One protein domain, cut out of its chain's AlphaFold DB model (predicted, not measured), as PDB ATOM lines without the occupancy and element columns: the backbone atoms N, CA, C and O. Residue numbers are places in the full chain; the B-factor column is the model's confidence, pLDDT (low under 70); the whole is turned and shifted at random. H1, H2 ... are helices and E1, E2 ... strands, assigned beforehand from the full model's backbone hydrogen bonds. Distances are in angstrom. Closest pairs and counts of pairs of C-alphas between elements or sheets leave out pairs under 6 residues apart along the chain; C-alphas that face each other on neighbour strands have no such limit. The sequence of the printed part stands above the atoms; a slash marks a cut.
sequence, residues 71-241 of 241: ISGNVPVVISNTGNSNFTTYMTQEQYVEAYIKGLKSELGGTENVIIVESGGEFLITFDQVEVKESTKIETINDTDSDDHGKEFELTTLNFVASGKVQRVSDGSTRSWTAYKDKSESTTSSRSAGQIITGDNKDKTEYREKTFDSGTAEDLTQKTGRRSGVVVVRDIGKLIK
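This is residues 71 to 241 of the 241 residues of an uncharacterized protein of Fluviicola sp. XM-24bin1 (UniProt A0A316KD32). A long, narrow, twisted sheet of four strands, E1, E3, E4 and E5, has the helices H2 and H4 packed on one face and curls round H4, the longest helix. At one end of the long axis E5 runs on into E6, which pairs with E7, and between these two short strands a loop with the small helix H3 reaches away from the sheet. The printed part has 171 residues with four named helices and seven named strands, in the order E1 H1 H2 E2 E3 E4 E5 E6 H3 E7 H4; the class is mixed, helices and strands. The large sheet has the order E1, E3, E4, E5 and is mixed. The whole is loose, with a radius of gyration of the C-alphas of 20.8 A, and elongated, spanning 66 by 36 by 22 A.

E1, residues 77 to 81, is an edge strand, parallel to E3, residues 123 to 140, with N 78 and O 130 at 2.9 A. H1, residues 87 to 90, only grazes the sheet with residues 87 to 89. H2, residues 93 to 109, is on the sheet at a height over the sheet of 10.7 A. E2, residues 114 to 117, pairs with no named strand; its closest C-alpha to H2 is that of Val 114, 6.3 A from that of Leu 108. E3, E4, residues 152 to 168, and E5, residues 174 to 184, form a meander, each strand the antiparallel neighbour of the one before. E3 and E4 are a hairpin, with N 131 and O 161 at 2.7 A, and so are E4 and E5, with N 160 and O 181 at 2.8 A. E5 runs on into E6, residues 186 to 189, at 33 degrees. E7, residues 207 to 210, is antiparallel to E6, with N 208 and O 188 at 2.8 A. H3, residues 193 to 198, is not on the four-strand sheet and touches no helix. H4, residues 216 to 239, is on the same face as H2; its closest C-alphas to E5 are those of Ser 228 and Ala 179, 5.1 A apart. H4 and H2 touch at a steep tilt of 45 degrees, the same way, closest at the C-alphas of Gly 225 and Leu 104, 4.2 A. H1 and H4 only just touch, with 3 pairs of C-alphas within 8 A, made by residue 217 of H4 alone; the closest are those of Thr 88 and Ala 217, 6.8 A apart. Every O i to N i+4 pair is within hydrogen-bond range in H2, H3 and H4; H1 is too short for such a pair.

E1 begins at C-alpha 77, (-12.105, 29.687, 12.631). From first to last C-alpha H2 measures 23.9 A, E3 49.5 A, E4 51.8 A, E5 33.8 A and H4 34.6 A. H4 ends at C-alpha 239, (-13.700, 8.630, -4.075).

The C-alphas farthest apart, of Asp 147 and Ser 170, are 66.7 A apart. The printed part has no cut; the link E3 to E4, of 11 residues, is long. Mean pLDDT of the printed part is 89.9, and residues 190 to 205 are under 70.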
ATOM      1  N   ILE A  71     -22.447  20.271   3.182       97.81
ATOM      2  CA  ILE A  71     -21.417  21.074   3.845       97.81
ATOM      3  C   ILE A  71     -21.769  21.147   5.327       97.81
ATOM      4  O   ILE A  71     -22.823  21.675   5.677       97.81
ATOM      5  N   SER A  72     -20.881  20.664   6.196       95.12
ATOM      6  CA  SER A  72     -21.079  20.778   7.640       95.12
ATOM      7  C   SER A  72     -21.172  22.245   8.063       95.12
ATOM      8  O   SER A  72     -20.347  23.069   7.668       95.12
ATOM      9  N   GLY A  73     -22.162  22.569   8.897       87.31
ATOM     10  CA  GLY A  73     -22.348  23.923   9.424       87.31
ATOM     11  C   GLY A  73     -21.293  24.351  10.450       87.31
ATOM     12  O   GLY A  73     -21.190  25.537  10.748       87.31
ATOM     13  N   ASN A  74     -20.503  23.417  10.988       92.56
ATOM     14  CA  ASN A  74     -19.435  23.739  11.929       92.56
ATOM     15  C   ASN A  74     -18.136  24.052  11.175       92.56
ATOM     16  O   ASN A  74     -17.484  23.145  10.655       92.56
ATOM     17  N   VAL A  75     -17.762  25.332  11.140       95.00
ATOM     18  CA  VAL A  75     -16.512  25.822  10.545       95.00
ATOM     19  C   VAL A  75     -15.686  26.486  11.647       95.00
ATOM     20  O   VAL A  75     -15.896  27.666  11.936       95.00
ATOM     21  N   PRO A  76     -14.762  25.756  12.293       94.56
ATOM     22  CA  PRO A  76     -13.881  26.347  13.291       94.56
ATOM     23  C   PRO A  76     -12.978  27.384  12.624       94.56
ATOM     24  O   PRO A  76     -12.281  27.062  11.663       94.56
ATOM     25  N   VAL A  77     -12.983  28.619  13.122       94.75
ATOM     26  CA  VAL A  77     -12.105  29.687  12.631       94.75
ATOM     27  C   VAL A  77     -11.112  30.051  13.722       94.75
ATOM     28  O   VAL A  77     -11.498  30.263  14.870       94.75
ATOM     29  N   VAL A  78      -9.838  30.138  13.353       95.00
ATOM     30  CA  VAL A  78      -8.749  30.537  14.246       95.00
ATOM     31  C   VAL A  78      -8.101  31.783  13.667       95.00
ATOM     32  O   VAL A  78      -7.578  31.746  12.559       95.00
ATOM     33  N   ILE A  79      -8.129  32.885  14.412       94.00
ATOM     34  CA  ILE A  79      -7.498  34.143  14.009       94.00
ATOM     35  C   ILE A  79      -6.264  34.347  14.881       94.00
ATOM     36  O   ILE A  79      -6.353  34.312  16.107       94.00
ATOM     37  N   SER A  80      -5.108  34.553  14.256       92.94
ATOM     38  CA  SER A  80      -3.854  34.838  14.947       92.94
ATOM     39  C   SER A  80      -3.169  36.056  14.342       92.94
ATOM     40  O   SER A  80      -3.119  36.221  13.126       92.94
ATOM     41  N   ASN A  81      -2.624  36.911  15.202       91.94
ATOM     42  CA  ASN A  81      -1.842  38.070  14.799       91.94
ATOM     43  C   ASN A  81      -0.524  38.078  15.571       91.94
ATOM     44  O   ASN A  81      -0.506  37.951  16.794       91.94
ATOM     45  N   THR A  82       0.574  38.177  14.832       87.06
ATOM     46  CA  THR A  82       1.946  38.155  15.351       87.06
ATOM     47  C   THR A  82       2.734  39.419  15.001       87.06
ATOM     48  O   THR A  82       3.929  39.466  15.277       87.06
ATOM     49  N   GLY A  83       2.092  40.428  14.399       80.31
ATOM     50  CA  GLY A  83       2.711  41.697  14.004       80.31
ATOM     51  C   GLY A  83       1.992  42.930  14.561       80.31
ATOM     52  O   GLY A  83       1.052  42.806  15.346       80.31
ATOM     53  N   ASN A  84       2.434  44.123  14.150       82.94
ATOM     54  CA  ASN A  84       1.873  45.395  14.630       82.94
ATOM     55  C   ASN A  84       0.636  45.871  13.849       82.94
ATOM     56  O   ASN A  84      -0.019  46.833  14.252       82.94
ATOM     57  N   SER A  85       0.308  45.229  12.727       85.81
ATOM     58  CA  SER A  85      -0.860  45.562  11.911       85.81
ATOM     59  C   SER A  85      -2.149  44.943  12.467       85.81
ATOM     60  O   SER A  85      -2.111  44.110  13.371       85.81
ATOM     61  N   ASN A  86      -3.311  45.384  11.975       87.62
ATOM     62  CA  ASN A  86      -4.619  44.986  12.506       87.62
ATOM     63  C   ASN A  86      -5.640  44.583  11.432       87.62
ATOM     64  O   ASN A  86      -6.846  44.651  11.683       87.62
ATOM     65  N   PHE A  87      -5.197  44.149  10.253       86.56
ATOM     66  CA  PHE A  87      -6.104  43.837   9.144       86.56
ATOM     67  C   PHE A  87      -7.062  42.687   9.466       86.56
ATOM     68  O   PHE A  87      -8.201  42.679   9.001       86.56
ATOM     69  N   THR A  88      -6.642  41.738  10.304       87.69
ATOM     70  CA  THR A  88      -7.487  40.621  10.749       87.69
ATOM     71  C   THR A  88      -8.688  41.059  11.579       87.69
ATOM     72  O   THR A  88      -9.675  40.327  11.630       87.69
ATOM     73  N   THR A  89      -8.641  42.259  12.167       87.75
ATOM     74  CA  THR A  89      -9.707  42.821  13.014       87.75
ATOM     75  C   THR A  89     -10.831  43.494  12.229       87.75
ATOM     76  O   THR A  89     -11.854  43.848  12.809       87.75
ATOM     77  N   TYR A  90     -10.679  43.659  10.910       87.56
ATOM     78  CA  TYR A  90     -11.693  44.304  10.067       87.56
ATOM     79  C   TYR A  90     -12.926  43.429   9.828       87.56
ATOM     80  O   TYR A  90     -13.947  43.929   9.359       87.56
ATOM     81  N   MET A  91     -12.834  42.138  10.146       92.56
ATOM     82  CA  MET A  91     -13.927  41.181  10.036       92.56
ATOM     83  C   MET A  91     -14.114  40.436  11.356       92.56
ATOM     84  O   MET A  91     -13.145  40.085  12.030       92.56
ATOM     85  N   THR A  92     -15.366  40.150  11.708       93.50
ATOM     86  CA  THR A  92     -15.686  39.222  12.796       93.50
ATOM     87  C   THR A  92     -15.473  37.778  12.353       93.50
ATOM     88  O   THR A  92     -15.387  37.468  11.161       93.50
ATOM     89  N   GLN A  93     -15.427  36.861  13.319       93.38
ATOM     90  CA  GLN A  93     -15.311  35.434  13.034       93.38
ATOM     91  C   GLN A  93     -16.444  34.939  12.119       93.38
ATOM     92  O   GLN A  93     -16.201  34.183  11.180       93.38
ATOM     93  N   GLU A  94     -17.670  35.408  12.343       94.81
ATOM     94  CA  GLU A  94     -18.849  35.056  11.548       94.81
ATOM     95  C   GLU A  94     -18.714  35.549  10.106       94.81
ATOM     96  O   GLU A  94     -19.030  34.813   9.174       94.81
ATOM     97  N   GLN A  95     -18.180  36.757   9.912       95.69
ATOM     98  CA  GLN A  95     -17.923  37.305   8.580       95.69
ATOM     99  C   GLN A  95     -16.853  36.499   7.835       95.69
ATOM    100  O   GLN A  95     -16.984  36.276   6.630       95.69
ATOM    101  N   TYR A  96     -15.823  36.005   8.532       95.88
ATOM    102  CA  TYR A  96     -14.851  35.083   7.936       95.88
ATOM    103  C   TYR A  96     -15.507  33.767   7.508       95.88
ATOM    104  O   TYR A  96     -15.280  33.310   6.385       95.88
ATOM    105  N   VAL A  97     -16.351  33.176   8.360       96.94
ATOM    106  CA  VAL A  97     -17.105  31.959   8.011       96.94
ATOM    107  C   VAL A  97     -17.984  32.206   6.786       96.94
ATOM    108  O   VAL A  97     -17.950  31.421   5.837       96.94
ATOM    109  N   GLU A  98     -18.744  33.301   6.771       97.00
ATOM    110  CA  GLU A  98     -19.651  33.634   5.674       97.00
ATOM    111  C   GLU A  98     -18.895  33.822   4.354       97.00
ATOM    112  O   GLU A  98     -19.234  33.186   3.350       97.00
ATOM    113  N   ALA A  99     -17.834  34.635   4.349       97.12
ATOM    114  CA  ALA A  99     -17.019  34.883   3.161       97.12
ATOM    115  C   ALA A  99     -16.364  33.593   2.641       97.12
ATOM    116  O   ALA A  99     -16.341  33.340   1.430       97.12
ATOM    117  N   TYR A 100     -15.884  32.743   3.551       97.94
ATOM    118  CA  TYR A 100     -15.289  31.456   3.212       97.94
ATOM    119  C   TYR A 100     -16.317  30.510   2.580       97.94
ATOM    120  O   TYR A 100     -16.094  29.994   1.479       97.94
ATOM    121  N   ILE A 101     -17.475  30.328   3.221       97.75
ATOM    122  CA  ILE A 101     -18.557  29.468   2.723       97.75
ATOM    123  C   ILE A 101     -19.116  29.992   1.400       97.75
ATOM    124  O   ILE A 101     -19.386  29.197   0.499       97.75
ATOM    125  N   LYS A 102     -19.228  31.312   1.228       97.81
ATOM    126  CA  LYS A 102     -19.598  31.945  -0.046       97.81
ATOM    127  C   LYS A 102     -18.616  31.572  -1.156       97.81
ATOM    128  O   LYS A 102     -19.038  31.228  -2.259       97.81
ATOM    129  N   GLY A 103     -17.312  31.609  -0.875       97.62
ATOM    130  CA  GLY A 103     -16.273  31.163  -1.804       97.62
ATOM    131  C   GLY A 103     -16.390  29.680  -2.155       97.62
ATOM    132  O   GLY A 103     -16.412  29.328  -3.332       97.62
ATOM    133  N   LEU A 104     -16.527  28.824  -1.140       98.00
ATOM    134  CA  LEU A 104     -16.654  27.376  -1.301       98.00
ATOM    135  C   LEU A 104     -17.894  26.990  -2.116       98.00
ATOM    136  O   LEU A 104     -17.783  26.259  -3.097       98.00
ATOM    137  N   LYS A 105     -19.069  27.515  -1.750       97.56
ATOM    138  CA  LYS A 105     -20.331  27.263  -2.461       97.56
ATOM    139  C   LYS A 105     -20.287  27.769  -3.898       97.56
ATOM    140  O   LYS A 105     -20.820  27.101  -4.774       97.56
ATOM    141  N   SER A 106     -19.640  28.910  -4.151       96.81
ATOM    142  CA  SER A 106     -19.475  29.437  -5.509       96.81
ATOM    143  C   SER A 106     -18.672  28.491  -6.403       96.81
ATOM    144  O   SER A 106     -19.000  28.369  -7.578       96.81
ATOM    145  N   GLU A 107     -17.632  27.844  -5.875       95.62
ATOM    146  CA  GLU A 107     -16.827  26.893  -6.648       95.62
ATOM    147  C   GLU A 107     -17.555  25.555  -6.834       95.62
ATOM    148  O   GLU A 107     -17.620  25.021  -7.942       95.62
ATOM    149  N   LEU A 108     -18.155  25.027  -5.761       95.25
ATOM    150  CA  LEU A 108     -18.918  23.779  -5.811       95.25
ATOM    151  C   LEU A 108     -20.127  23.902  -6.746       95.25
ATOM    152  O   LEU A 108     -20.297  23.069  -7.624       95.25
ATOM    153  N   GLY A 109     -20.927  24.961  -6.607       93.25
ATOM    154  CA  GLY A 109     -22.097  25.206  -7.454       93.25
ATOM    155  C   GLY A 109     -21.753  25.602  -8.892       93.25
ATOM    156  O   GLY A 109     -22.605  25.504  -9.768       93.25
ATOM    157  N   GLY A 110     -20.514  26.035  -9.147       92.19
ATOM    158  CA  GLY A 110     -19.990  26.246 -10.498       92.19
ATOM    159  C   GLY A 110     -19.455  24.973 -11.161       92.19
ATOM    160  O   GLY A 110     -19.159  24.988 -12.355       92.19
ATOM    161  N   THR A 111     -19.321  23.876 -10.411       92.44
ATOM    162  CA  THR A 111     -18.807  22.603 -10.921       92.44
ATOM    163  C   THR A 111     -19.943  21.758 -11.491       92.44
ATOM    164  O   THR A 111     -20.930  21.475 -10.815       92.44
ATOM    165  N   GLU A 112     -19.781  21.314 -12.738       91.62
ATOM    166  CA  GLU A 112     -20.719  20.408 -13.408       91.62
ATOM    167  C   GLU A 112     -20.958  19.143 -12.564       91.62
ATOM    168  O   GLU A 112     -20.014  18.565 -12.018       91.62
ATOM    169  N   ASN A 113     -22.220  18.715 -12.467       94.25
ATOM    170  CA  ASN A 113     -22.659  17.522 -11.737       94.25
ATOM    171  C   ASN A 113     -22.506  17.562 -10.200       94.25
ATOM    172  O   ASN A 113     -22.718  16.545  -9.540       94.25
ATOM    173  N   VAL A 114     -22.198  18.714  -9.600       96.19
ATOM    174  CA  VAL A 114     -22.224  18.890  -8.139       96.19
ATOM    175  C   VAL A 114     -23.529  19.554  -7.712       96.19
ATOM    176  O   VAL A 114     -23.832  20.675  -8.111       96.19
ATOM    177  N   ILE A 115     -24.285  18.886  -6.841       97.12
ATOM    178  CA  ILE A 115     -25.522  19.410  -6.257       97.12
ATOM    179  C   ILE A 115     -25.297  19.625  -4.762       97.12
ATOM    180  O   ILE A 115     -25.095  18.669  -4.015       97.12
ATOM    181  N   ILE A 116     -25.346  20.877  -4.311       97.69
ATOM    182  CA  ILE A 116     -25.240  21.205  -2.885       97.69
ATOM    183  C   ILE A 116     -26.602  20.967  -2.228       97.69
ATOM    184  O   ILE A 116     -27.607  21.523  -2.671       97.69
ATOM    185  N   VAL A 117     -26.633  20.157  -1.172       97.75
ATOM    186  CA  VAL A 117     -27.842  19.852  -0.394       97.75
ATOM    187  C   VAL A 117     -27.658  20.247   1.067       97.75
ATOM    188  O   VAL A 117     -26.538  20.295   1.572       97.75
ATOM    189  N   GLU A 118     -28.764  20.536   1.751       95.00
ATOM    190  CA  GLU A 118     -28.747  20.864   3.183       95.00
ATOM    191  C   GLU A 118     -28.543  19.630   4.065       95.00
ATOM    192  O   GLU A 118     -27.934  19.727   5.124       95.00
ATOM    193  N   SER A 119     -29.058  18.476   3.635       95.12
ATOM    194  CA  SER A 119     -28.902  17.200   4.329       95.12
ATOM    195  C   SER A 119     -29.027  16.022   3.362       95.12
ATOM    196  O   SER A 119     -29.623  16.144   2.284       95.12
ATOM    197  N   GLY A 120     -28.466  14.875   3.748       94.38
ATOM    198  CA  GLY A 120     -28.548  13.641   2.962       94.38
ATOM    199  C   GLY A 120     -27.635  13.662   1.737       94.38
ATOM    200  O   GLY A 120     -27.993  13.125   0.684       94.38
ATOM    201  N   GLY A 121     -26.477  14.320   1.853       97.31
ATOM    202  CA  GLY A 121     -25.443  14.293   0.822       97.31
ATOM    203  C   GLY A 121     -24.871  12.890   0.619       97.31
ATOM    204  O   GLY A 121     -24.775  12.096   1.549       97.31
ATOM    205  N   GLU A 122     -24.440  12.584  -0.604       98.06
ATOM    206  CA  GLU A 122     -23.587  11.417  -0.854       98.06
ATOM    207  C   GLU A 122     -22.192  11.633  -0.250       98.06
ATOM    208  O   GLU A 122     -21.557  10.693   0.238       98.06
ATOM    209  N   PHE A 123     -21.735  12.885  -0.263       98.31
ATOM    210  CA  PHE A 123     -20.481  13.315   0.329       98.31
ATOM    211  C   PHE A 123     -20.729  14.370   1.400       98.31
ATOM    212  O   PHE A 123     -21.457  15.331   1.161       98.31
ATOM    213  N   LEU A 124     -20.072  14.216   2.546       98.38
ATOM    214  CA  LEU A 124     -20.054  15.193   3.629       98.38
ATOM    215  C   LEU A 124     -18.693  15.891   3.667       98.38
ATOM    216  O   LEU A 124     -17.650  15.240   3.772       98.38
ATOM    217  N   ILE A 125     -18.704  17.220   3.607       98.44
ATOM    218  CA  ILE A 125     -17.523  18.063   3.804       98.44
ATOM    219  C   ILE A 125     -17.505  18.523   5.259       98.44
ATOM    220  O   ILE A 125     -18.435  19.190   5.714       98.44
ATOM    221  N   THR A 126     -16.427  18.214   5.976       98.12
ATOM    222  CA  THR A 126     -16.199  18.702   7.341       98.12
ATOM    223  C   THR A 126     -14.909  19.500   7.419       98.12
ATOM    224  O   THR A 126     -13.954  19.215   6.694       98.12
ATOM    225  N   PHE A 127     -14.874  20.457   8.338       98.12
ATOM    226  CA  PHE A 127     -13.765  21.382   8.529       98.12
ATOM    227  C   PHE A 127     -12.997  21.010   9.789       98.12
ATOM    228  O   PHE A 127     -13.603  20.821  10.842       98.12
ATOM    229  N   ASP A 128     -11.676  20.931   9.671       97.44
ATOM    230  CA  ASP A 128     -10.807  20.863  10.844       97.44
ATOM    231  C   ASP A 128     -10.583  22.287  11.363       97.44
ATOM    232  O   ASP A 128     -10.791  22.557  12.543       97.44
ATOM    233  N   GLN A 129     -10.221  23.210  10.461       96.38
ATOM    234  CA  GLN A 129     -10.063  24.631  10.767       96.38
ATOM    235  C   GLN A 129     -10.012  25.508   9.507       96.38
ATOM    236  O   GLN A 129      -9.610  25.065   8.427       96.38
ATOM    237  N   VAL A 130     -10.354  26.782   9.681       96.62
ATOM    238  CA  VAL A 130     -10.007  27.902   8.803       96.62
ATOM    239  C   VAL A 130      -9.153  28.868   9.623       96.62
ATOM    240  O   VAL A 130      -9.640  29.571  10.503       96.62
ATOM    241  N   GLU A 131      -7.856  28.864   9.365       96.62
ATOM    242  CA  GLU A 131      -6.872  29.720  10.007       96.62
ATOM    243  C   GLU A 131      -6.686  31.011   9.206       96.62
ATOM    244  O   GLU A 131      -6.461  30.985   7.992       96.62
ATOM    245  N   VAL A 132      -6.750  32.138   9.907       95.56
ATOM    246  CA  VAL A 132      -6.373  33.459   9.417       95.56
ATOM    247  C   VAL A 132      -5.196  33.936  10.250       95.56
ATOM    248  O   VAL A 132      -5.321  34.159  11.453       95.56
ATOM    249  N   LYS A 133      -4.040  34.088   9.615       95.19
ATOM    250  CA  LYS A 133      -2.804  34.505  10.262       95.19
ATOM    251  C   LYS A 133      -2.295  35.811   9.682       95.19
ATOM    252  O   LYS A 133      -2.120  35.945   8.473       95.19
ATOM    253  N   GLU A 134      -1.999  36.742  10.570       94.44
ATOM    254  CA  GLU A 134      -1.351  38.011  10.275       94.44
ATOM    255  C   GLU A 134       0.044  38.046  10.897       94.44
ATOM    256  O   GLU A 134       0.268  37.627  12.039       94.44
ATOM    257  N   SER A 135       1.011  38.519  10.121       94.19
ATOM    258  CA  SER A 135       2.399  38.679  10.552       94.19
ATOM    259  C   SER A 135       3.013  39.875   9.850       94.19
ATOM    260  O   SER A 135       2.714  40.096   8.676       94.19
ATOM    261  N   THR A 136       3.917  40.583  10.513       93.06
ATOM    262  CA  THR A 136       4.699  41.652   9.891       93.06
ATOM    263  C   THR A 136       6.157  41.241   9.726       93.06
ATOM    264  O   THR A 136       6.670  40.362  10.424       93.06
ATOM    265  N   LYS A 137       6.824  41.846   8.745       92.62
ATOM    266  CA  LYS A 137       8.269  41.734   8.534       92.62
ATOM    267  C   LYS A 137       8.837  43.114   8.223       92.62
ATOM    268  O   LYS A 137       8.167  43.913   7.578       92.62
ATOM    269  N   ILE A 138      10.079  43.360   8.617       92.19
ATOM    270  CA  ILE A 138      10.795  44.577   8.230       92.19
ATOM    271  C   ILE A 138      11.505  44.324   6.895       92.19
ATOM    272  O   ILE A 138      12.186  43.310   6.728       92.19
ATOM    273  N   GLU A 139      11.324  45.229   5.937       90.06
ATOM    274  CA  GLU A 139      12.026  45.252   4.655       90.06
ATOM    275  C   GLU A 139      12.864  46.530   4.542       90.06
ATOM    276  O   GLU A 139      12.330  47.634   4.606       90.06
ATOM    277  N   THR A 140      14.175  46.374   4.353       91.38
ATOM    278  CA  THR A 140      15.111  47.489   4.153       91.38
ATOM    279  C   THR A 140      15.346  47.731   2.663       91.38
ATOM    280  O   THR A 140      15.632  46.794   1.909       91.38
ATOM    281  N   ILE A 141      15.271  48.988   2.224       88.69
ATOM    282  CA  ILE A 141      15.593  49.373   0.848       88.69
ATOM    283  C   ILE A 141      17.104  49.298   0.631       88.69
ATOM    284  O   ILE A 141      17.875  50.095   1.155       88.69
ATOM    285  N   ASN A 142      17.524  48.351  -0.203       86.19
ATOM    286  CA  ASN A 142      18.935  48.127  -0.528       86.19
ATOM    287  C   ASN A 142      19.385  48.828  -1.823       86.19
ATOM    288  O   ASN A 142      20.479  48.553  -2.308       86.19
ATOM    289  N   ASP A 143      18.561  49.704  -2.407       83.12
ATOM    290  CA  ASP A 143      18.930  50.449  -3.617       83.12
ATOM    291  C   ASP A 143      19.847  51.616  -3.238       83.12
ATOM    292  O   ASP A 143      19.395  52.555  -2.595       83.12
ATOM    293  N   THR A 144      21.137  51.517  -3.565       85.56
ATOM    294  CA  THR A 144      22.162  52.518  -3.215       85.56
ATOM    295  C   THR A 144      22.038  53.813  -4.007       85.56
ATOM    296  O   THR A 144      22.623  54.816  -3.609       85.56
ATOM    297  N   ASP A 145      21.305  53.783  -5.122       82.19
ATOM    298  CA  ASP A 145      21.106  54.933  -6.008       82.19
ATOM    299  C   ASP A 145      19.825  55.715  -5.651       82.19
ATOM    300  O   ASP A 145      19.499  56.706  -6.302       82.19
ATOM    301  N   SER A 146      19.087  55.250  -4.636       80.94
ATOM    302  CA  SER A 146      17.848  55.841  -4.132       80.94
ATOM    303  C   SER A 146      18.101  56.711  -2.904       80.94
ATOM    304  O   SER A 146      18.878  56.335  -2.023       80.94
ATOM    305  N   ASP A 147      17.355  57.809  -2.776       83.69
ATOM    306  CA  ASP A 147      17.341  58.626  -1.554       83.69
ATOM    307  C   ASP A 147      16.763  57.856  -0.349       83.69
ATOM    308  O   ASP A 147      17.040  58.189   0.802       83.69
ATOM    309  N   ASP A 148      15.997  56.788  -0.600       84.94
ATOM    310  CA  ASP A 148      15.447  55.899   0.426       84.94
ATOM    311  C   ASP A 148      16.402  54.746   0.810       84.94
ATOM    312  O   ASP A 148      15.989  53.828   1.523       84.94
ATOM    313  N   HIS A 149      17.667  54.740   0.364       86.75
ATOM    314  CA  HIS A 149      18.635  53.706   0.754       86.75
ATOM    315  C   HIS A 149      18.739  53.554   2.282       86.75
ATOM    316  O   HIS A 149      18.965  54.520   3.009       86.75
ATOM    317  N   GLY A 150      18.600  52.324   2.782       87.69
ATOM    318  CA  GLY A 150      18.643  52.010   4.212       87.69
ATOM    319  C   GLY A 150      17.341  52.288   4.970       87.69
ATOM    320  O   GLY A 150      17.258  51.974   6.156       87.69
ATOM    321  N   LYS A 151      16.309  52.831   4.313       89.19
ATOM    322  CA  LYS A 151      14.981  53.007   4.909       89.19
ATOM    323  C   LYS A 151      14.302  51.661   5.127       89.19
ATOM    324  O   LYS A 151      14.371  50.775   4.275       89.19
ATOM    325  N   GLU A 152      13.618  51.538   6.255       91.12
ATOM    326  CA  GLU A 152      12.888  50.339   6.653       91.12
ATOM    327  C   GLU A 152      11.378  50.545   6.505       91.12
ATOM    328  O   GLU A 152      10.846  51.595   6.866       91.12
ATOM    329  N   PHE A 153      10.697  49.526   5.987       87.94
ATOM    330  CA  PHE A 153       9.243  49.447   5.883       87.94
ATOM    331  C   PHE A 153       8.748  48.212   6.638       87.94
ATOM    332  O   PHE A 153       9.289  47.118   6.461       87.94
ATOM    333  N   GLU A 154       7.718  48.366   7.471       89.75
ATOM    334  CA  GLU A 154       7.054  47.236   8.121       89.75
ATOM    335  C   GLU A 154       5.930  46.738   7.210       89.75
ATOM    336  O   GLU A 154       4.937  47.422   7.002       89.75
ATOM    337  N   LEU A 155       6.092  45.544   6.643       92.50
ATOM    338  CA  LEU A 155       5.163  44.980   5.669       92.50
ATOM    339  C   LEU A 155       4.344  43.851   6.277       92.50
ATOM    340  O   LEU A 155       4.902  42.869   6.785       92.50
ATOM    341  N   THR A 156       3.026  43.925   6.130       93.31
ATOM    342  CA  THR A 156       2.125  42.874   6.595       93.31
ATOM    343  C   THR A 156       1.991  41.741   5.583       93.31
ATOM    344  O   THR A 156       1.953  41.925   4.367       93.31
ATOM    345  N   THR A 157       1.870  40.520   6.092       94.50
ATOM    346  CA  THR A 157       1.425  39.337   5.357       94.50
ATOM    347  C   THR A 157       0.171  38.777   6.003       94.50
ATOM    348  O   THR A 157       0.149  38.517   7.205       94.50
ATOM    349  N   LEU A 158      -0.849  38.555   5.177       94.56
ATOM    350  CA  LEU A 158      -2.041  37.800   5.529       94.56
ATOM    351  C   LEU A 158      -1.950  36.412   4.907       94.56
ATOM    352  O   LEU A 158      -1.756  36.276   3.696       94.56
ATOM    353  N   ASN A 159      -2.108  35.387   5.733       95.12
ATOM    354  CA  ASN A 159      -2.095  33.989   5.345       95.12
ATOM    355  C   ASN A 159      -3.403  33.329   5.784       95.12
ATOM    356  O   ASN A 159      -3.758  33.344   6.956       95.12
ATOM    357  N   PHE A 160      -4.117  32.761   4.824       96.88
ATOM    358  CA  PHE A 160      -5.354  32.033   5.032       96.88
ATOM    359  C   PHE A 160      -5.109  30.570   4.708       96.88
ATOM    360  O   PHE A 160      -4.730  30.246   3.580       96.88
ATOM    361  N   VAL A 161      -5.377  29.684   5.657       97.50
ATOM    362  CA  VAL A 161      -5.277  28.234   5.477       97.50
ATOM    363  C   VAL A 161      -6.597  27.611   5.887       97.50
ATOM    364  O   VAL A 161      -7.122  27.903   6.947       97.50
ATOM    365  N   ALA A 162      -7.146  26.733   5.064       98.19
ATOM    366  CA  ALA A 162      -8.313  25.942   5.408       98.19
ATOM    367  C   ALA A 162      -7.989  24.465   5.240       98.19
ATOM    368  O   ALA A 162      -7.381  24.068   4.242       98.19
ATOM    369  N   SER A 163      -8.422  23.646   6.189       98.31
ATOM    370  CA  SER A 163      -8.261  22.198   6.136       98.31
ATOM    371  C   SER A 163      -9.511  21.472   6.602       98.31
ATOM    372  O   SER A 163     -10.352  22.002   7.334       98.31
ATOM    373  N   GLY A 164      -9.625  20.228   6.165       98.38
ATOM    374  CA  GLY A 164     -10.727  19.365   6.529       98.38
ATOM    375  C   GLY A 164     -10.670  18.044   5.790       98.38
ATOM    376  O   GLY A 164      -9.628  17.621   5.281       98.38
ATOM    377  N   LYS A 165     -11.829  17.402   5.692       98.12
ATOM    378  CA  LYS A 165     -11.999  16.143   4.968       98.12
ATOM    379  C   LYS A 165     -13.286  16.142   4.160       98.12
ATOM    380  O   LYS A 165     -14.242  16.850   4.471       98.12
ATOM    381  N   VAL A 166     -13.285  15.342   3.105       98.12
ATOM    382  CA  VAL A 166     -14.497  14.892   2.429       98.12
ATOM    383  C   VAL A 166     -14.684  13.415   2.741       98.12
ATOM    384  O   VAL A 166     -13.725  12.642   2.670       98.12
ATOM    385  N   GLN A 167     -15.897  13.041   3.132       98.25
ATOM    386  CA  GLN A 167     -16.278  11.674   3.458       98.25
ATOM    387  C   GLN A 167     -17.400  11.213   2.536       98.25
ATOM    388  O   GLN A 167     -18.387  11.926   2.381       98.25
ATOM    389  N   ARG A 168     -17.283  10.016   1.962       98.06
ATOM    390  CA  ARG A 168     -18.399   9.357   1.282       98.06
ATOM    391  C   ARG A 168     -19.284   8.667   2.314       98.06
ATOM    392  O   ARG A 168     -18.803   7.871   3.117       98.06
ATOM    393  N   VAL A 169     -20.579   8.960   2.296       97.50
ATOM    394  CA  VAL A 169     -21.512   8.507   3.339       97.50
ATOM    395  C   VAL A 169     -21.770   6.998   3.274       97.50
ATOM    396  O   VAL A 169     -21.946   6.365   4.309       97.50
ATOM    397  N   SER A 170     -21.748   6.397   2.081       96.56
ATOM    398  CA  SER A 170     -22.097   4.982   1.887       96.56
ATOM    399  C   SER A 170     -21.109   3.993   2.507       96.56
ATOM    400  O   SER A 170     -21.523   2.944   2.989       96.56
ATOM    401  N   ASP A 171     -19.812   4.297   2.448       96.00
ATOM    402  CA  ASP A 171     -18.730   3.395   2.870       96.00
ATOM    403  C   ASP A 171     -17.792   4.025   3.912       96.00
ATOM    404  O   ASP A 171     -16.878   3.369   4.410       96.00
ATOM    405  N   GLY A 172     -18.013   5.296   4.261       96.75
ATOM    406  CA  GLY A 172     -17.212   6.030   5.230       96.75
ATOM    407  C   GLY A 172     -15.813   6.405   4.739       96.75
ATOM    408  O   GLY A 172     -15.041   6.933   5.542       96.75
ATOM    409  N   SER A 173     -15.473   6.166   3.467       97.00
ATOM    410  CA  SER A 173     -14.166   6.506   2.895       97.00
ATOM    411  C   SER A 173     -13.902   8.011   2.966       97.00
ATOM    412  O   SER A 173     -14.806   8.827   2.781       97.00
ATOM    413  N   THR A 174     -12.658   8.395   3.268       97.94
ATOM    414  CA  THR A 174     -12.296   9.799   3.508       97.94
ATOM    415  C   THR A 174     -11.074  10.245   2.721       97.94
ATOM    416  O   THR A 174     -10.191   9.455   2.375       97.94
ATOM    417  N   ARG A 175     -11.014  11.551   2.448       97.62
ATOM    418  CA  ARG A 175      -9.846  12.243   1.893       97.62
ATOM    419  C   ARG A 175      -9.674  13.567   2.621       97.62
ATOM    420  O   ARG A 175     -10.602  14.374   2.644       97.62
ATOM    421  N   SER A 176      -8.495  13.798   3.183       97.81
ATOM    422  CA  SER A 176      -8.143  15.098   3.751       97.81
ATOM    423  C   SER A 176      -7.785  16.089   2.652       97.81
ATOM    424  O   SER A 176      -7.195  15.721   1.631       97.81
ATOM    425  N   TRP A 177      -8.114  17.353   2.881       96.94
ATOM    426  CA  TRP A 177      -7.814  18.452   1.979       96.94
ATOM    427  C   TRP A 177      -7.238  19.638   2.750       96.94
ATOM    428  O   TRP A 177      -7.494  19.843   3.936       96.94
ATOM    429  N   THR A 178      -6.439  20.430   2.044       97.38
ATOM    430  CA  THR A 178      -5.908  21.700   2.531       97.38
ATOM    431  C   THR A 178      -5.887  22.677   1.370       97.38
ATOM    432  O   THR A 178      -5.496  22.322   0.255       97.38
ATOM    433  N   ALA A 179      -6.305  23.904   1.632       96.88
ATOM    434  CA  ALA A 179      -6.215  25.019   0.713       96.88
ATOM    435  C   ALA A 179      -5.584  26.197   1.440       96.88
ATOM    436  O   ALA A 179      -5.834  26.415   2.619       96.88
ATOM    437  N   TYR A 180      -4.768  26.961   0.728       95.94
ATOM    438  CA  TYR A 180      -4.133  28.138   1.291       95.94
ATOM    439  C   TYR A 180      -4.190  29.293   0.307       95.94
ATOM    440  O   TYR A 180      -4.207  29.096  -0.919       95.94
ATOM    441  N   LYS A 181      -4.208  30.509   0.837       96.12
ATOM    442  CA  LYS A 181      -4.044  31.738   0.080       96.12
ATOM    443  C   LYS A 181      -3.364  32.778   0.949       96.12
ATOM    444  O   LYS A 181      -3.774  33.030   2.070       96.12
ATOM    445  N   ASP A 182      -2.374  33.428   0.377       93.62
ATOM    446  CA  ASP A 182      -1.618  34.474   1.031       93.62
ATOM    447  C   ASP A 182      -1.539  35.726   0.156       93.62
ATOM    448  O   ASP A 182      -1.765  35.700  -1.069       93.62
ATOM    449  N   LYS A 183      -1.250  36.838   0.822       93.56
ATOM    450  CA  LYS A 183      -0.905  38.118   0.214       93.56
ATOM    451  C   LYS A 183       0.015  38.855   1.177       93.56
ATOM    452  O   LYS A 183      -0.268  38.914   2.371       93.56
ATOM    453  N   SER A 184       1.071  39.444   0.639       92.38
ATOM    454  CA  SER A 184       1.967  40.330   1.374       92.38
ATOM    455  C   SER A 184       1.882  41.731   0.795       92.38
ATOM    456  O   SER A 184       1.719  41.903  -0.419       92.38
ATOM    457  N   GLU A 185       2.005  42.724   1.662       89.31
ATOM    458  CA  GLU A 185       2.380  44.069   1.261       89.31
ATOM    459  C   GLU A 185       3.792  44.040   0.670       89.31
ATOM    460  O   GLU A 185       4.570  43.098   0.857       89.31
ATOM    461  N   SER A 186       4.101  45.054  -0.125       87.12
ATOM    462  CA  SER A 186       5.388  45.156  -0.811       87.12
ATOM    463  C   SER A 186       5.780  46.612  -0.953       87.12
ATOM    464  O   SER A 186       4.911  47.475  -1.105       87.12
ATOM    465  N   THR A 187       7.082  46.873  -0.965       84.69
ATOM    466  CA  THR A 187       7.603  48.177  -1.360       84.69
ATOM    467  C   THR A 187       7.572  48.307  -2.887       84.69
ATOM    468  O   THR A 187       7.846  47.372  -3.651       84.69
ATOM    469  N   THR A 188       7.197  49.483  -3.381       80.94
ATOM    470  CA  THR A 188       7.271  49.812  -4.805       80.94
ATOM    471  C   THR A 188       7.724  51.247  -4.986       80.94
ATOM    472  O   THR A 188       7.338  52.117  -4.219       80.94
ATOM    473  N   SER A 189       8.488  51.504  -6.040       77.75
ATOM    474  CA  SER A 189       8.747  52.856  -6.527       77.75
ATOM    475  C   SER A 189       7.842  53.186  -7.710       77.75
ATOM    476  O   SER A 189       7.154  52.305  -8.255       77.75
ATOM    477  N   SER A 190       7.751  54.473  -8.026       68.69
ATOM    478  CA  SER A 190       6.870  54.984  -9.065       68.69
ATOM    479  C   SER A 190       7.397  54.640 -10.466       68.69
ATOM    480  O   SER A 190       8.489  54.102 -10.675       68.69
ATOM    481  N   ARG A 191       6.533  54.843 -11.460       65.75
ATOM    482  CA  ARG A 191       6.900  54.792 -12.874       65.75
ATOM    483  C   ARG A 191       6.398  56.070 -13.510       65.75
ATOM    484  O   ARG A 191       5.202  56.356 -13.452       65.75
ATOM    485  N   SER A 192       7.284  56.813 -14.152       60.56
ATOM    486  CA  SER A 192       6.874  57.897 -15.039       60.56
ATOM    487  C   SER A 192       6.135  57.339 -16.265       60.56
ATOM    488  O   SER A 192       6.348  56.197 -16.682       60.56
ATOM    489  N   ALA A 193       5.279  58.153 -16.891       59.78
ATOM    490  CA  ALA A 193       4.568  57.765 -18.115       59.78
ATOM    491  C   ALA A 193       5.529  57.356 -19.252       59.78
ATOM    492  O   ALA A 193       5.218  56.452 -20.024       59.78
ATOM    493  N   GLY A 194       6.717  57.970 -19.313       60.09
ATOM    494  CA  GLY A 194       7.777  57.592 -20.249       60.09
ATOM    495  C   GLY A 194       8.323  56.185 -19.992       60.09
ATOM    496  O   GLY A 194       8.447  55.411 -20.933       60.09
ATOM    497  N   GLN A 195       8.552  55.817 -18.729       64.06
ATOM    498  CA  GLN A 195       9.044  54.483 -18.345       64.06
ATOM    499  C   GLN A 195       8.030  53.368 -18.629       64.06
ATOM    500  O   GLN A 195       8.405  52.259 -18.999       64.06
ATOM    501  N   ILE A 196       6.729  53.667 -18.541       60.59
ATOM    502  CA  ILE A 196       5.672  52.729 -18.955       60.59
ATOM    503  C   ILE A 196       5.754  52.441 -20.464       60.59
ATOM    504  O   ILE A 196       5.520  51.309 -20.883       60.59
ATOM    505  N   ILE A 197       6.099  53.448 -21.273       59.22
ATOM    506  CA  ILE A 197       6.185  53.344 -22.737       59.22
ATOM    507  C   ILE A 197       7.494  52.673 -23.179       59.22
ATOM    508  O   ILE A 197       7.478  51.900 -24.136       59.22
ATOM    509  N   THR A 198       8.615  52.935 -22.499       65.38
ATOM    510  CA  THR A 198       9.924  52.337 -22.830       65.38
ATOM    511  C   THR A 198      10.117  50.936 -22.253       65.38
ATOM    512  O   THR A 198      11.036  50.232 -22.664       65.38
ATOM    513  N   GLY A 199       9.244  50.501 -21.339       51.97
ATOM    514  CA  GLY A 199       9.375  49.220 -20.645       51.97
ATOM    515  C   GLY A 199      10.411  49.240 -19.516       51.97
ATOM    516  O   GLY A 199      10.713  48.183 -18.960       51.97
ATOM    517  N   ASP A 200      10.928  50.417 -19.154       59.34
ATOM    518  CA  ASP A 200      11.813  50.583 -18.005       59.34
ATOM    519  C   ASP A 200      11.047  50.371 -16.703       59.34
ATOM    520  O   ASP A 200       9.927  50.851 -16.503       59.34
ATOM    521  N   ASN A 201      11.636  49.585 -15.804       55.84
ATOM    522  CA  ASN A 201      10.814  48.923 -14.803       55.84
ATOM    523  C   ASN A 201      10.454  49.816 -13.603       55.84
ATOM    524  O   ASN A 201       9.381  49.589 -13.052       55.84
ATOM    525  N   LYS A 202      11.244  50.819 -13.191       65.19
ATOM    526  CA  LYS A 202      10.954  51.712 -12.036       65.19
ATOM    527  C   LYS A 202      11.815  52.989 -12.092       65.19
ATOM    528  O   LYS A 202      12.904  52.926 -12.656       65.19
ATOM    529  N   ASP A 203      11.365  54.105 -11.504       66.00
ATOM    530  CA  ASP A 203      12.179  55.330 -11.341       66.00
ATOM    531  C   ASP A 203      13.224  55.239 -10.223       66.00
ATOM    532  O   ASP A 203      14.249  55.904 -10.327       66.00
ATOM    533  N   LYS A 204      13.014  54.349  -9.240       67.69
ATOM    534  CA  LYS A 204      13.951  54.012  -8.145       67.69
ATOM    535  C   LYS A 204      14.330  55.174  -7.220       67.69
ATOM    536  O   LYS A 204      15.136  54.968  -6.327       67.69
ATOM    537  N   THR A 205      13.735  56.347  -7.384       68.94
ATOM    538  CA  THR A 205      14.055  57.528  -6.575       68.94
ATOM    539  C   THR A 205      13.317  57.538  -5.242       68.94
ATOM    540  O   THR A 205      13.905  57.871  -4.224       68.94
ATOM    541  N   GLU A 206      12.042  57.142  -5.235       75.81
ATOM    542  CA  GLU A 206      11.197  57.132  -4.035       75.81
ATOM    543  C   GLU A 206      10.454  55.801  -3.914       75.81
ATOM    544  O   GLU A 206       9.841  55.318  -4.873       75.81
ATOM    545  N   TYR A 207      10.481  55.214  -2.723       80.94
ATOM    546  CA  TYR A 207       9.805  53.975  -2.368       80.94
ATOM    547  C   TYR A 207       8.598  54.264  -1.477       80.94
ATOM    548  O   TYR A 207       8.646  55.033  -0.517       80.94
ATOM    549  N   ARG A 208       7.493  53.588  -1.786       78.94
ATOM    550  CA  ARG A 208       6.253  53.620  -1.011       78.94
ATOM    551  C   ARG A 208       5.722  52.218  -0.771       78.94
ATOM    552  O   ARG A 208       5.949  51.301  -1.566       78.94
ATOM    553  N   GLU A 209       4.946  52.073   0.289       81.94
ATOM    554  CA  GLU A 209       4.224  50.839   0.571       81.94
ATOM    555  C   GLU A 209       3.040  50.674  -0.387       81.94
ATOM    556  O   GLU A 209       2.308  51.617  -0.713       81.94
ATOM    557  N   LYS A 210       2.840  49.442  -0.853       80.94
ATOM    558  CA  LYS A 210       1.585  49.003  -1.450       80.94
ATOM    559  C   LYS A 210       0.795  48.257  -0.382       80.94
ATOM    560  O   LYS A 210       0.939  47.040  -0.254       80.94
ATOM    561  N   THR A 211      -0.009  49.014   0.352       78.62
ATOM    562  CA  THR A 211      -0.785  48.516   1.484       78.62
ATOM    563  C   THR A 211      -1.973  47.665   1.045       78.62
ATOM    564  O   THR A 211      -2.395  47.687  -0.123       78.62
ATOM    565  N   PHE A 212      -2.539  46.910   1.982       84.31
ATOM    566  CA  PHE A 212      -3.845  46.292   1.775       84.31
ATOM    567  C   PHE A 212      -4.973  47.329   1.773       84.31
ATOM    568  O   PHE A 212      -4.915  48.359   2.441       84.31
ATOM    569  N   ASP A 213      -6.019  47.036   1.004       83.06
ATOM    570  CA  ASP A 213      -7.302  47.724   1.125       83.06
ATOM    571  C   ASP A 213      -8.162  47.042   2.204       83.06
ATOM    572  O   ASP A 213      -7.925  45.892   2.582       83.06
ATOM    573  N   SER A 214      -9.189  47.739   2.693       78.00
ATOM    574  CA  SER A 214     -10.083  47.214   3.735       78.00
ATOM    575  C   SER A 214     -10.847  45.951   3.308       78.00
ATOM    576  O   SER A 214     -11.285  45.191   4.163       78.00
ATOM    577  N   GLY A 215     -10.995  45.706   2.000       86.75
ATOM    578  CA  GLY A 215     -11.651  44.517   1.444       86.75
ATOM    579  C   GLY A 215     -10.722  43.315   1.248       86.75
ATOM    580  O   GLY A 215     -11.184  42.232   0.887       86.75
ATOM    581  N   THR A 216      -9.417  43.469   1.482       90.06
ATOM    582  CA  THR A 216      -8.425  42.429   1.182       90.06
ATOM    583  C   THR A 216      -8.650  41.176   2.028       90.06
ATOM    584  O   THR A 216      -8.512  40.072   1.504       90.06
ATOM    585  N   ALA A 217      -9.023  41.317   3.304       91.06
ATOM    586  CA  ALA A 217      -9.302  40.170   4.168       91.06
ATOM    587  C   ALA A 217     -10.488  39.338   3.644       91.06
ATOM    588  O   ALA A 217     -10.371  38.117   3.513       91.06
ATOM    589  N   GLU A 218     -11.590  39.986   3.250       94.00
ATOM    590  CA  GLU A 218     -12.769  39.309   2.694       94.00
ATOM    591  C   GLU A 218     -12.437  38.617   1.363       94.00
ATOM    592  O   GLU A 218     -12.733  37.434   1.182       94.00
ATOM    593  N   ASP A 219     -11.762  39.324   0.449       94.62
ATOM    594  CA  ASP A 219     -11.363  38.794  -0.862       94.62
ATOM    595  C   ASP A 219     -10.456  37.563  -0.730       94.62
ATOM    596  O   ASP A 219     -10.662  36.552  -1.412       94.62
ATOM    597  N   LEU A 220      -9.466  37.611   0.164       95.19
ATOM    598  CA  LEU A 220      -8.579  36.478   0.413       95.19
ATOM    599  C   LEU A 220      -9.331  35.307   1.041       95.19
ATOM    600  O   LEU A 220      -9.164  34.178   0.578       95.19
ATOM    601  N   THR A 221     -10.213  35.570   2.005       95.94
ATOM    602  CA  THR A 221     -11.063  34.547   2.629       95.94
ATOM    603  C   THR A 221     -11.932  33.840   1.590       95.94
ATOM    604  O   THR A 221     -11.950  32.608   1.510       95.94
ATOM    605  N   GLN A 222     -12.599  34.607   0.726       97.44
ATOM    606  CA  GLN A 222     -13.435  34.062  -0.338       97.44
ATOM    607  C   GLN A 222     -12.605  33.254  -1.347       97.44
ATOM    608  O   GLN A 222     -13.025  32.181  -1.789       97.44
ATOM    609  N   LYS A 223     -11.408  33.733  -1.708       97.19
ATOM    610  CA  LYS A 223     -10.482  33.008  -2.595       97.19
ATOM    611  C   LYS A 223      -9.990  31.702  -1.977       97.19
ATOM    612  O   LYS A 223      -9.874  30.717  -2.708       97.19
ATOM    613  N   THR A 224      -9.737  31.665  -0.671       97.94
ATOM    614  CA  THR A 224      -9.415  30.425   0.051       97.94
ATOM    615  C   THR A 224     -10.578  29.447  -0.026       97.94
ATOM    616  O   THR A 224     -10.361  28.300  -0.406       97.94
ATOM    617  N   GLY A 225     -11.814  29.908   0.201       97.75
ATOM    618  CA  GLY A 225     -13.019  29.090   0.028       97.75
ATOM    619  C   GLY A 225     -13.139  28.485  -1.373       97.75
ATOM    620  O   GLY A 225     -13.359  27.282  -1.512       97.75
ATOM    621  N   ARG A 226     -12.903  29.285  -2.425       97.69
ATOM    622  CA  ARG A 226     -12.889  28.777  -3.812       97.69
ATOM    623  C   ARG A 226     -11.808  27.717  -4.019       97.69
ATOM    624  O   ARG A 226     -12.078  26.658  -4.572       97.69
ATOM    625  N   ARG A 227     -10.589  27.951  -3.519       96.75
ATOM    626  CA  ARG A 227      -9.501  26.960  -3.594       96.75
ATOM    627  C   ARG A 227      -9.858  25.661  -2.873       96.75
ATOM    628  O   ARG A 227      -9.585  24.596  -3.422       96.75
ATOM    629  N   SER A 228     -10.496  25.731  -1.704       97.75
ATOM    630  CA  SER A 228     -11.015  24.546  -1.011       97.75
ATOM    631  C   SER A 228     -11.992  23.776  -1.895       97.75
ATOM    632  O   SER A 228     -11.855  22.562  -2.019       97.75
ATOM    633  N   GLY A 229     -12.912  24.466  -2.576       96.69
ATOM    634  CA  GLY A 229     -13.856  23.850  -3.513       96.69
ATOM    635  C   GLY A 229     -13.169  23.046  -4.618       96.69
ATOM    636  O   GLY A 229     -13.498  21.877  -4.806       96.69
ATOM    637  N   VAL A 230     -12.146  23.611  -5.269       95.31
ATOM    638  CA  VAL A 230     -11.370  22.913  -6.314       95.31
ATOM    639  C   VAL A 230     -10.746  21.621  -5.773       95.31
ATOM    640  O   VAL A 230     -10.813  20.562  -6.403       95.31
ATOM    641  N   VAL A 231     -10.138  21.692  -4.588       95.81
ATOM    642  CA  VAL A 231      -9.475  20.544  -3.951       95.81
ATOM    643  C   VAL A 231     -10.495  19.478  -3.540       95.81
ATOM    644  O   VAL A 231     -10.263  18.290  -3.776       95.81
ATOM    645  N   VAL A 232     -11.637  19.898  -2.994       96.75
ATOM    646  CA  VAL A 232     -12.743  19.021  -2.592       96.75
ATOM    647  C   VAL A 232     -13.328  18.285  -3.793       96.75
ATOM    648  O   VAL A 232     -13.432  17.064  -3.744       96.75
ATOM    649  N   VAL A 233     -13.647  18.980  -4.890       95.75
ATOM    650  CA  VAL A 233     -14.163  18.355  -6.125       95.75
ATOM    651  C   VAL A 233     -13.194  17.293  -6.635       95.75
ATOM    652  O   VAL A 233     -13.592  16.176  -6.966       95.75
ATOM    653  N   ARG A 234     -11.898  17.613  -6.647       94.19
ATOM    654  CA  ARG A 234     -10.851  16.673  -7.049       94.19
ATOM    655  C   ARG A 234     -10.834  15.424  -6.177       94.19
ATOM    656  O   ARG A 234     -10.601  14.333  -6.694       94.19
ATOM    657  N   ASP A 235     -11.015  15.563  -4.869       94.94
ATOM    658  CA  ASP A 235     -11.000  14.422  -3.959       94.94
ATOM    659  C   ASP A 235     -12.319  13.632  -3.971       94.94
ATOM    660  O   ASP A 235     -12.259  12.406  -3.900       94.94
ATOM    661  N   ILE A 236     -13.467  14.273  -4.223       95.44
ATOM    662  CA  ILE A 236     -14.726  13.588  -4.569       95.44
ATOM    663  C   ILE A 236     -14.530  12.726  -5.821       95.44
ATOM    664  O   ILE A 236     -14.813  11.530  -5.800       95.44
ATOM    665  N   GLY A 237     -13.955  13.287  -6.889       93.56
ATOM    666  CA  GLY A 237     -13.688  12.552  -8.130       93.56
ATOM    667  C   GLY A 237     -12.771  11.333  -7.952       93.56
ATOM    668  O   GLY A 237     -12.814  10.411  -8.761       93.56
ATOM    669  N   LYS A 238     -11.957  11.292  -6.890       92.44
ATOM    670  CA  LYS A 238     -11.142  10.116  -6.538       92.44
ATOM    671  C   LYS A 238     -11.887   9.097  -5.685       92.44
ATOM    672  O   LYS A 238     -11.527   7.935  -5.747       92.44
ATOM    673  N   LEU A 239     -12.869   9.521  -4.892       93.50
ATOM    674  CA  LEU A 239     -13.700   8.630  -4.075       93.50
ATOM    675  C   LEU A 239     -14.788   7.915  -4.888       93.50
ATOM    676  O   LEU A 239     -15.381   6.951  -4.415       93.50
ATOM    677  N   ILE A 240     -15.081   8.407  -6.093       90.94
ATOM    678  CA  ILE A 240     -16.040   7.786  -7.016       90.94
ATOM    679  C   ILE A 240     -15.401   6.657  -7.834       90.94
ATOM    680  O   ILE A 240     -16.122   5.756  -8.261       90.94
ATOM    681  N   LYS A 241     -14.086   6.732  -8.075       80.31
ATOM    682  CA  LYS A 241     -13.315   5.737  -8.836       80.31
ATOM    683  C   LYS A 241     -13.015   4.511  -7.990       80.31
ATOM    684  O   LYS A 241     -13.078   3.408  -8.570       80.31
TER     685      LYS A 241